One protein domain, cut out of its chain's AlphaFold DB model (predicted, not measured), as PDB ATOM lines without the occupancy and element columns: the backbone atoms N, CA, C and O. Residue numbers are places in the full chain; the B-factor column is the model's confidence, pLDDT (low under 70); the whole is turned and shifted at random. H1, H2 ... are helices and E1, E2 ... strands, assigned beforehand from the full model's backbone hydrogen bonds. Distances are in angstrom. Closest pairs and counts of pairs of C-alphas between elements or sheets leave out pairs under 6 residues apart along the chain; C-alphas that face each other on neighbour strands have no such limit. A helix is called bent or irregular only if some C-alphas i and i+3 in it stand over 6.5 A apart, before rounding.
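This is residues 722 to 803 of the 1017 residues of the protein "Glucose-6-phosphate 1-dehydrogenase" of Bifiguratus adelaidae (UniProt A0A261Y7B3). A small, strongly twisted sheet of four strands is covered on its E1 side by H2a, the first arm of a bent helix; the second arm, H2b, runs on beyond the sheet, and H1 packs on it. There are 82 residues, with four named strands, then two named helices: mixed class. The sheet, E1 E2 E3 E4, is a meander, each strand antiparallel to the one before. The whole is compact, radius of gyration of the C-alphas 13.1 A, spans 45 by 28 by 19 A.

Start at the hairpins of E1, residues 722 to 726, E2, 732 to 735, E3, 742 to 746, and E4, 755 to 758: N 724 and O 733 (2.8 A), N 734 and O 743 (2.8 A), N 744 and O 757 (2.9 A) are within hydrogen-bond range. H2, residues 782 to 803, one helix by its hydrogen bonds, is bent: C-alphas 790 and 793 are 7.1 A apart. Its arm H2a, 782 to 790, is on the sheet at a height of 9.1 A; its closest C-alphas to E1 are Leu 784 and Gly 725, 4.0 A. H1, residues 763 to 771, touches H2b, 793 to 803, closest C-alphas Leu 766 and Leu 793, 6.8 A. In H1, H2a and H2b every O i to N i+4 pair is within range.

Find C-alpha 722, where E1 begins, at (205.516, 171.172, 131.943), and C-alpha 803, where H2b ends, at (222.445, 183.156, 122.477). From first to last C-alpha, E3 is 13.3 A, H2b 15.7 A.

The C-alphas farthest apart, of Gln 750 and Lys 802, are 44.8 A apart. The printed part has no cut and no long link; pLDDT is under 70 in 27 residues, among them 745 to 758.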
ATOM      1  N   ARG A 722     205.599 172.339 131.047       53.62
ATOM      2  CA  ARG A 722     205.516 171.172 131.943       53.62
ATOM      3  C   ARG A 722     205.469 171.583 133.410       53.62
ATOM      4  O   ARG A 722     206.216 172.461 133.846       53.62
ATOM      5  N   SER A 723     204.663 170.873 134.198       68.31
ATOM      6  CA  SER A 723     204.783 170.896 135.657       68.31
ATOM      7  C   SER A 723     206.127 170.285 136.059       68.31
ATOM      8  O   SER A 723     206.520 169.229 135.551       68.31
ATOM      9  N   ILE A 724     206.841 170.936 136.972       71.69
ATOM     10  CA  ILE A 724     208.172 170.518 137.432       71.69
ATOM     11  C   ILE A 724     208.158 169.888 138.832       71.69
ATOM     12  O   ILE A 724     209.127 169.243 139.217       71.69
ATOM     13  N   GLY A 725     207.054 170.008 139.571       74.56
ATOM     14  CA  GLY A 725     206.840 169.352 140.863       74.56
ATOM     15  C   GLY A 725     205.855 170.129 141.734       74.56
ATOM     16  O   GLY A 725     205.131 170.983 141.233       74.56
ATOM     17  N   GLN A 726     205.840 169.855 143.038       80.44
ATOM     18  CA  GLN A 726     205.054 170.599 144.031       80.44
ATOM     19  C   GLN A 726     205.873 170.852 145.306       80.44
ATOM     20  O   GLN A 726     206.839 170.133 145.570       80.44
ATOM     21  N   ASP A 727     205.486 171.852 146.099       77.12
ATOM     22  CA  ASP A 727     206.070 172.106 147.426       77.12
ATOM     23  C   ASP A 727     205.328 171.381 148.571       77.12
ATOM     24  O   ASP A 727     204.382 170.620 148.355       77.12
ATOM     25  N   GLN A 728     205.759 171.605 149.823       75.56
ATOM     26  CA  GLN A 728     205.124 171.001 151.008       75.56
ATOM     27  C   GLN A 728     203.655 171.416 151.182       75.56
ATOM     28  O   GLN A 728     202.894 170.698 151.827       75.56
ATOM     29  N   GLN A 729     203.255 172.555 150.612       72.31
ATOM     30  CA  GLN A 729     201.894 173.091 150.648       72.31
ATOM     31  C   GLN A 729     201.056 172.595 149.452       72.31
ATOM     32  O   GLN A 729     199.932 173.048 149.258       72.31
ATOM     33  N   ARG A 730     201.588 171.637 148.672       70.62
ATOM     34  CA  ARG A 730     200.978 171.034 147.472       70.62
ATOM     35  C   ARG A 730     200.727 172.038 146.340       70.62
ATOM     36  O   ARG A 730     199.959 171.754 145.427       70.62
ATOM     37  N   ARG A 731     201.396 173.198 146.370       73.62
ATOM     38  CA  ARG A 731     201.376 174.173 145.271       73.62
ATOM     39  C   ARG A 731     202.238 173.636 144.138       73.62
ATOM     40  O   ARG A 731     203.401 173.303 144.372       73.62
ATOM     41  N   ILE A 732     201.672 173.531 142.939       70.75
ATOM     42  CA  ILE A 732     202.355 172.957 141.774       70.75
ATOM     43  C   ILE A 732     203.232 174.038 141.135       70.75
ATOM     44  O   ILE A 732     202.829 175.192 141.019       70.75
ATOM     45  N   TYR A 733     204.449 173.675 140.746       75.50
ATOM     46  CA  TYR A 733     205.389 174.560 140.065       75.50
ATOM     47  C   TYR A 733     205.489 174.163 138.597       75.50
ATOM     48  O   TYR A 733     205.442 172.977 138.257       75.50
ATOM     49  N   TRP A 734     205.684 175.153 137.734       71.50
ATOM     50  CA  TRP A 734     205.633 175.015 136.284       71.50
ATOM     51  C   TRP A 734     206.764 175.796 135.617       71.50
ATOM     52  O   TRP A 734     207.218 176.822 136.127       71.50
ATOM     53  N   TRP A 735     207.223 175.287 134.477       70.38
ATOM     54  CA  TRP A 735     208.325 175.863 133.715       70.38
ATOM     55  C   TRP A 735     208.059 175.781 132.211       70.38
ATOM     56  O   TRP A 735     207.418 174.847 131.716       70.38
ATOM     57  N   PHE A 736     208.586 176.777 131.506       62.62
ATOM     58  CA  PHE A 736     208.478 176.977 130.070       62.62
ATOM     59  C   PHE A 736     209.896 176.854 129.509       62.62
ATOM     60  O   PHE A 736     210.787 177.567 129.971       62.62
ATOM     61  N   GLY A 737     210.116 175.917 128.580       58.62
ATOM     62  CA  GLY A 737     211.458 175.551 128.108       58.62
ATOM     63  C   GLY A 737     212.319 176.761 127.724       58.62
ATOM     64  O   GLY A 737     211.821 177.709 127.125       58.62
ATOM     65  N   GLU A 738     213.596 176.726 128.111       60.59
ATOM     66  CA  GLU A 738     214.588 177.816 127.984       60.59
ATOM     67  C   GLU A 738     214.331 179.104 128.794       60.59
ATOM     68  O   GLU A 738     215.235 179.931 128.906       60.59
ATOM     69  N   SER A 739     213.162 179.307 129.411       63.75
ATOM     70  CA  SER A 739     212.898 180.531 130.182       63.75
ATOM     71  C   SER A 739     213.541 180.493 131.576       63.75
ATOM     72  O   SER A 739     213.336 179.518 132.296       63.75
ATOM     73  N   PRO A 740     214.202 181.561 132.065       66.50
ATOM     74  CA  PRO A 740     214.619 181.647 133.470       66.50
ATOM     75  C   PRO A 740     213.445 181.720 134.464       66.50
ATOM     76  O   PRO A 740     213.669 181.698 135.675       66.50
ATOM     77  N   ARG A 741     212.197 181.836 133.986       68.62
ATOM     78  CA  ARG A 741     211.015 182.039 134.830       68.62
ATOM     79  C   ARG A 741     210.334 180.732 135.220       68.62
ATOM     80  O   ARG A 741     209.751 180.036 134.386       68.62
ATOM     81  N   VAL A 742     210.355 180.446 136.516       70.25
ATOM     82  CA  VAL A 742     209.572 179.392 137.164       70.25
ATOM     83  C   VAL A 742     208.330 180.015 137.789       70.25
ATOM     84  O   VAL A 742     208.405 181.075 138.408       70.25
ATOM     85  N   TRP A 743     207.189 179.344 137.662       70.06
ATOM     86  CA  TRP A 743     205.900 179.802 138.184       70.06
ATOM     87  C   TRP A 743     205.353 178.835 139.229       70.06
ATOM     88  O   TRP A 743     205.579 177.628 139.133       70.06
ATOM     89  N   ARG A 744     204.602 179.349 140.208       75.62
ATOM     90  CA  ARG A 744     203.925 178.569 141.255       75.62
ATOM     91  C   ARG A 744     202.418 178.814 141.230       75.62
ATOM     92  O   ARG A 744     201.967 179.954 141.228       75.62
ATOM     93  N   GLN A 745     201.655 177.730 141.249       63.59
ATOM     94  CA  GLN A 745     200.195 177.689 141.269       63.59
ATOM     95  C   GLN A 745     199.713 177.609 142.725       63.59
ATOM     96  O   GLN A 745     199.906 176.601 143.413       63.59
ATOM     97  N   ILE A 746     199.108 178.686 143.221       62.34
ATOM     98  CA  ILE A 746     198.558 178.784 144.575       62.34
ATOM     99  C   ILE A 746     197.175 178.128 144.595       62.34
ATOM    100  O   ILE A 746     196.219 178.663 144.025       62.34
ATOM    101  N   LEU A 747     197.059 176.991 145.287       51.69
ATOM    102  CA  LEU A 747     195.770 176.336 145.518       51.69
ATOM    103  C   LEU A 747     194.868 177.197 146.430       51.69
ATOM    104  O   LEU A 747     195.358 177.787 147.399       51.69
ATOM    105  N   PRO A 748     193.556 177.293 146.148       46.00
ATOM    106  CA  PRO A 748     192.717 178.337 146.725       46.00
ATOM    107  C   PRO A 748     192.190 178.016 148.130       46.00
ATOM    108  O   PRO A 748     191.500 177.020 148.356       46.00
ATOM    109  N   THR A 749     192.371 178.951 149.063       44.84
ATOM    110  CA  THR A 749     191.644 178.999 150.343       44.84
ATOM    111  C   THR A 749     190.191 179.457 150.136       44.84
ATOM    112  O   THR A 749     189.802 180.574 150.465       44.84
ATOM    113  N   GLN A 750     189.382 178.568 149.553       46.44
ATOM    114  CA  GLN A 750     187.914 178.600 149.398       46.44
ATOM    115  C   GLN A 750     187.237 179.809 148.702       46.44
ATOM    116  O   GLN A 750     186.054 179.695 148.388       46.44
ATOM    117  N   LYS A 751     187.909 180.941 148.436       41.44
ATOM    118  CA  LYS A 751     187.265 182.162 147.883       41.44
ATOM    119  C   LYS A 751     188.025 182.923 146.778       41.44
ATOM    120  O   LYS A 751     187.718 184.085 146.528       41.44
ATOM    121  N   ARG A 752     188.977 182.301 146.075       36.50
ATOM    122  CA  ARG A 752     189.563 182.849 144.830       36.50
ATOM    123  C   ARG A 752     189.785 181.755 143.785       36.50
ATOM    124  O   ARG A 752     189.847 180.582 144.139       36.50
ATOM    125  N   ALA A 753     189.889 182.159 142.519       38.50
ATOM    126  CA  ALA A 753     190.398 181.310 141.446       38.50
ATOM    127  C   ALA A 753     191.886 180.977 141.670       38.50
ATOM    128  O   ALA A 753     192.564 181.633 142.467       38.50
ATOM    129  N   GLU A 754     192.386 179.958 140.971       44.72
ATOM    130  CA  GLU A 754     193.791 179.549 141.049       44.72
ATOM    131  C   GLU A 754     194.708 180.686 140.593       44.72
ATOM    132  O   GLU A 754     194.557 181.221 139.494       44.72
ATOM    133  N   ARG A 755     195.658 181.078 141.449       48.34
ATOM    134  CA  ARG A 755     196.541 182.218 141.180       48.34
ATOM    135  C   ARG A 755     197.959 181.743 140.924       48.34
ATOM    136  O   ARG A 755     198.488 180.932 141.677       48.34
ATOM    137  N   TRP A 756     198.574 182.304 139.895       57.09
ATOM    138  CA  TRP A 756     199.934 181.992 139.487       57.09
ATOM    139  C   TRP A 756     200.861 183.131 139.911       57.09
ATOM    140  O   TRP A 756     200.547 184.301 139.693       57.09
ATOM    141  N   GLU A 757     201.975 182.799 140.554       62.50
ATOM    142  CA  GLU A 757     203.004 183.754 140.979       62.50
ATOM    143  C   GLU A 757     204.359 183.390 140.342       62.50
ATOM    144  O   GLU A 757     204.708 182.202 140.304       62.50
ATOM    145  N   PRO A 758     205.128 184.364 139.818       61.72
ATOM    146  CA  PRO A 758     206.487 184.112 139.367       61.72
ATOM    147  C   PRO A 758     207.380 183.906 140.593       61.72
ATOM    148  O   PRO A 758     207.376 184.704 141.528       61.72
ATOM    149  N   VAL A 759     208.133 182.812 140.589       72.75
ATOM    150  CA  VAL A 759     209.114 182.466 141.627       72.75
ATOM    151  C   VAL A 759     210.484 183.051 141.279       72.75
ATOM    152  O   VAL A 759     211.249 183.397 142.171       72.75
ATOM    153  N   THR A 760     210.776 183.161 139.979       71.94
ATOM    154  CA  THR A 760     212.026 183.685 139.416       71.94
ATOM    155  C   THR A 760     211.718 184.500 138.155       71.94
ATOM    156  O   THR A 760     210.820 184.151 137.382       71.94
ATOM    157  N   SER A 761     212.451 185.590 137.928       62.56
ATOM    158  CA  SER A 761     212.229 186.540 136.820       62.56
ATOM    159  C   SER A 761     213.353 186.535 135.780       62.56
ATOM    160  O   SER A 761     213.096 186.828 134.607       62.56
ATOM    161  N   ASN A 762     214.573 186.220 136.225       71.62
ATOM    162  CA  ASN A 762     215.849 186.218 135.502       71.62
ATOM    163  C   ASN A 762     216.737 185.048 135.996       71.62
ATOM    164  O   ASN A 762     216.330 184.278 136.869       71.62
ATOM    165  N   ILE A 763     217.918 184.876 135.393       75.25
ATOM    166  CA  ILE A 763     218.796 183.728 135.662       75.25
ATOM    167  C   ILE A 763     219.431 183.767 137.058       75.25
ATOM    168  O   ILE A 763     219.570 182.721 137.685       75.25
ATOM    169  N   ASP A 764     219.748 184.946 137.587       76.44
ATOM    170  CA  ASP A 764     220.431 185.056 138.877       76.44
ATOM    171  C   ASP A 764     219.453 184.917 140.051       76.44
ATOM    172  O   ASP A 764     219.794 184.291 141.052       76.44
ATOM    173  N   GLU A 765     218.191 185.335 139.895       79.38
ATOM    174  CA  GLU A 765     217.091 184.917 140.775       79.38
ATOM    175  C   GLU A 765     216.897 183.395 140.746       79.38
ATOM    176  O   GLU A 765     216.651 182.794 141.790       79.38
ATOM    177  N   LEU A 766     217.031 182.748 139.580       79.50
ATOM    178  CA  LEU A 766     216.900 181.292 139.455       79.50
ATOM    179  C   LEU A 766     218.063 180.539 140.117       79.50
ATOM    180  O   LEU A 766     217.804 179.590 140.855       79.50
ATOM    181  N   ARG A 767     219.311 180.983 139.927       84.81
ATOM    182  CA  ARG A 767     220.485 180.485 140.669       84.81
ATOM    183  C   ARG A 767     220.290 180.659 142.170       84.81
ATOM    184  O   ARG A 767     220.264 179.669 142.892       84.81
ATOM    185  N   THR A 768     220.021 181.887 142.614       86.31
ATOM    186  CA  THR A 768     219.787 182.226 144.027       86.31
ATOM    187  C   THR A 768     218.679 181.366 144.641       86.31
ATOM    188  O   THR A 768     218.835 180.850 145.748       86.31
ATOM    189  N   TYR A 769     217.562 181.162 143.934       82.94
ATOM    190  CA  TYR A 769     216.457 180.330 144.418       82.94
ATOM    191  C   TYR A 769     216.840 178.847 144.524       82.94
ATOM    192  O   TYR A 769     216.395 178.171 145.448       82.94
ATOM    193  N   VAL A 770     217.668 178.343 143.602       85.56
ATOM    194  CA  VAL A 770     218.166 176.959 143.594       85.56
ATOM    195  C   VAL A 770     219.224 176.721 144.678       85.56
ATOM    196  O   VAL A 770     219.166 175.701 145.362       85.56
ATOM    197  N   GLU A 771     220.146 177.660 144.881       84.44
ATOM    198  CA  GLU A 771     221.199 177.603 145.907       84.44
ATOM    199  C   GLU A 771     220.636 177.656 147.334       84.44
ATOM    200  O   GLU A 771     221.155 176.994 148.232       84.44
ATOM    201  N   ASN A 772     219.531 178.380 147.542       82.75
ATOM    202  CA  ASN A 772     218.836 178.450 148.830       82.75
ATOM    203  C   ASN A 772     217.885 177.258 149.098       82.75
ATOM    204  O   ASN A 772     217.157 177.264 150.097       82.75
ATOM    205  N   LEU A 773     217.869 176.218 148.252       81.06
ATOM    206  CA  LEU A 773     217.101 174.999 148.532       81.06
ATOM    207  C   LEU A 773     217.774 174.149 149.634       81.06
ATOM    208  O   LEU A 773     218.991 173.958 149.626       81.06
ATOM    209  N   PRO A 774     217.007 173.576 150.583       74.56
ATOM    210  CA  PRO A 774     217.582 172.806 151.682       74.56
ATOM    211  C   PRO A 774     218.187 171.480 151.175       74.56
ATOM    212  O   PRO A 774     217.456 170.676 150.593       74.56
ATOM    213  N   PRO A 775     219.466 171.162 151.475       66.81
ATOM    214  CA  PRO A 775     220.229 170.084 150.820       66.81
ATOM    215  C   PRO A 775     219.732 168.652 151.098       66.81
ATOM    216  O   PRO A 775     220.229 167.685 150.520       66.81
ATOM    217  N   LYS A 776     218.744 168.488 151.984       76.12
ATOM    218  CA  LYS A 776     217.961 167.256 152.157       76.12
ATOM    219  C   LYS A 776     216.468 167.608 152.120       76.12
ATOM    220  O   LYS A 776     215.858 167.744 153.181       76.12
ATOM    221  N   PRO A 777     215.864 167.780 150.928       77.25
ATOM    222  CA  PRO A 777     214.452 168.122 150.820       77.25
ATOM    223  C   PRO A 777     213.562 166.972 151.321       77.25
ATOM    224  O   PRO A 777     213.868 165.801 151.063       77.25
ATOM    225  N   PRO A 778     212.432 167.270 151.988       75.25
ATOM    226  CA  PRO A 778     211.485 166.245 152.413       75.25
ATOM    227  C   PRO A 778     210.874 165.511 151.199       75.25
ATOM    228  O   PRO A 778     210.759 166.103 150.118       75.25
ATOM    229  N   PRO A 779     210.441 164.240 151.346       76.31
ATOM    230  CA  PRO A 779     210.087 163.379 150.210       76.31
ATOM    231  C   PRO A 779     209.042 163.956 149.245       76.31
ATOM    232  O   PRO A 779     209.143 163.729 148.043       76.31
ATOM    233  N   SER A 780     208.085 164.742 149.747       70.88
ATOM    234  CA  SER A 780     207.034 165.389 148.949       70.88
ATOM    235  C   SER A 780     207.538 166.471 147.984       70.88
ATOM    236  O   SER A 780     206.901 166.698 146.960       70.88
ATOM    237  N   VAL A 781     208.680 167.105 148.281       79.44
ATOM    238  CA  VAL A 781     209.271 168.206 147.486       79.44
ATOM    239  C   VAL A 781     210.484 167.748 146.680       79.44
ATOM    240  O   VAL A 781     210.916 168.424 145.747       79.44
ATOM    241  N   ARG A 782     211.020 166.559 146.979       80.19
ATOM    242  CA  ARG A 782     212.153 165.971 146.257       80.19
ATOM    243  C   ARG A 782     211.987 165.956 144.722       80.19
ATOM    244  O   ARG A 782     212.993 166.231 144.066       80.19
ATOM    245  N   PRO A 783     210.794 165.734 144.119       80.81
ATOM    246  CA  PRO A 783     210.614 165.871 142.670       80.81
ATOM    247  C   PRO A 783     210.868 167.300 142.164       80.81
ATOM    248  O   PRO A 783     211.626 167.478 141.214       80.81
ATOM    249  N   LEU A 784     210.311 168.312 142.843       82.06
ATOM    250  CA  LEU A 784     210.477 169.729 142.496       82.06
ATOM    251  C   LEU A 784     211.939 170.170 142.607       82.06
ATOM    252  O   LEU A 784     212.491 170.742 141.672       82.06
ATOM    253  N   HIS A 785     212.580 169.849 143.731       86.12
ATOM    254  CA  HIS A 785     213.992 170.151 143.959       86.12
ATOM    255  C   HIS A 785     214.893 169.475 142.911       86.12
ATOM    256  O   HIS A 785     215.817 170.100 142.400       86.12
ATOM    257  N   THR A 786     214.618 168.214 142.555       85.38
ATOM    258  CA  THR A 786     215.376 167.504 141.507       85.38
ATOM    259  C   THR A 786     215.171 168.160 140.140       85.38
ATOM    260  O   THR A 786     216.135 168.336 139.404       85.38
ATOM    261  N   ALA A 787     213.943 168.560 139.792       82.38
ATOM    262  CA  ALA A 787     213.671 169.214 138.515       82.38
ATOM    263  C   ALA A 787     214.309 170.610 138.415       82.38
ATOM    264  O   ALA A 787     214.797 170.967 137.346       82.38
ATOM    265  N   LEU A 788     214.324 171.379 139.508       83.19
ATOM    266  CA  LEU A 788     214.937 172.708 139.547       83.19
ATOM    267  C   LEU A 788     216.460 172.641 139.366       83.19
ATOM    268  O   LEU A 788     216.979 173.238 138.424       83.19
ATOM    269  N   VAL A 789     217.148 171.861 140.211       86.12
ATOM    270  CA  VAL A 789     218.618 171.730 140.188       86.12
ATOM    271  C   VAL A 789     219.105 171.021 138.921       86.12
ATOM    272  O   VAL A 789     219.996 171.516 138.243       86.12
ATOM    273  N   ASN A 790     218.528 169.864 138.573       84.06
ATOM    274  CA  ASN A 790     219.131 168.959 137.583       84.06
ATOM    275  C   ASN A 790     218.588 169.146 136.155       84.06
ATOM    276  O   ASN A 790     219.004 168.416 135.255       84.06
ATOM    277  N   ARG A 791     217.621 170.047 135.933       83.31
ATOM    278  CA  ARG A 791     217.013 170.260 134.607       83.31
ATOM    279  C   ARG A 791     216.757 171.727 134.292       83.31
ATOM    280  O   ARG A 791     217.255 172.199 133.281       83.31
ATOM    281  N   VAL A 792     215.990 172.428 135.128       81.69
ATOM    282  CA  VAL A 792     215.546 173.803 134.839       81.69
ATOM    283  C   VAL A 792     216.740 174.750 134.744       81.69
ATOM    284  O   VAL A 792     216.967 175.308 133.675       81.69
ATOM    285  N   LEU A 793     217.537 174.891 135.810       83.75
ATOM    286  CA  LEU A 793     218.671 175.822 135.809       83.75
ATOM    287  C   LEU A 793     219.707 175.495 134.703       83.75
ATOM    288  O   LEU A 793     219.937 176.372 133.868       83.75
ATOM    289  N   PRO A 794     220.228 174.255 134.566       86.00
ATOM    290  CA  PRO A 794     221.222 173.939 133.534       86.00
ATOM    291  C   PRO A 794     220.739 174.156 132.092       86.00
ATOM    292  O   PRO A 794     221.524 174.560 131.237       86.00
ATOM    293  N   GLN A 795     219.456 173.906 131.796       79.25
ATOM    294  CA  GLN A 795     218.920 174.114 130.443       79.25
ATOM    295  C   GLN A 795     218.742 175.600 130.106       79.25
ATOM    296  O   GLN A 795     218.945 175.982 128.956       79.25
ATOM    297  N   VAL A 796     218.422 176.449 131.089       76.75
ATOM    298  CA  VAL A 796     218.386 177.907 130.887       76.75
ATOM    299  C   VAL A 796     219.799 178.465 130.698       76.75
ATOM    300  O   VAL A 796     220.015 179.262 129.788       76.75
ATOM    301  N   GLU A 797     220.780 178.021 131.488       83.00
ATOM    302  CA  GLU A 797     222.175 178.463 131.341       83.00
ATOM    303  C   GLU A 797     222.749 178.111 129.960       83.00
ATOM    304  O   GLU A 797     223.347 178.967 129.306       83.00
ATOM    305  N   GLN A 798     222.494 176.896 129.463       79.88
ATOM    306  CA  GLN A 798     222.889 176.491 128.107       79.88
ATOM    307  C   GLN A 798     222.176 177.303 127.012       79.88
ATOM    308  O   GLN A 798     222.802 177.651 126.009       79.88
ATOM    309  N   ALA A 799     220.892 177.633 127.191       68.88
ATOM    310  CA  ALA A 799     220.148 178.459 126.240       68.88
ATOM    311  C   ALA A 799     220.682 179.903 126.182       68.88
ATOM    312  O   ALA A 799     220.808 180.466 125.093       68.88
ATOM    313  N   ILE A 800     221.056 180.485 127.326       71.38
ATOM    314  CA  ILE A 800     221.674 181.819 127.401       71.38
ATOM    315  C   ILE A 800     223.064 181.805 126.750       71.38
ATOM    316  O   ILE A 800     223.321 182.619 125.864       71.38
ATOM    317  N   GLN A 801     223.925 180.835 127.084       74.69
ATOM    318  CA  GLN A 801     225.263 180.722 126.485       74.69
ATOM    319  C   GLN A 801     225.222 180.572 124.956       74.69
ATOM    320  O   GLN A 801     226.012 181.211 124.260       74.69
ATOM    321  N   LYS A 802     224.277 179.791 124.410       68.56
ATOM    322  CA  LYS A 802     224.077 179.687 122.951       68.56
ATOM    323  C   LYS A 802     223.690 181.023 122.309       68.56
ATOM    324  O   LYS A 802     224.156 181.321 121.210       68.56
ATOM    325  N   ARG A 803     222.857 181.831 122.975       62.78
ATOM    326  CA  ARG A 803     222.445 183.156 122.477       62.78
ATOM    327  C   ARG A 803     223.622 184.133 122.489       62.78
ATOM    328  O   ARG A 803     223.907 184.716 121.448       62.78
TER     329      ARG A 803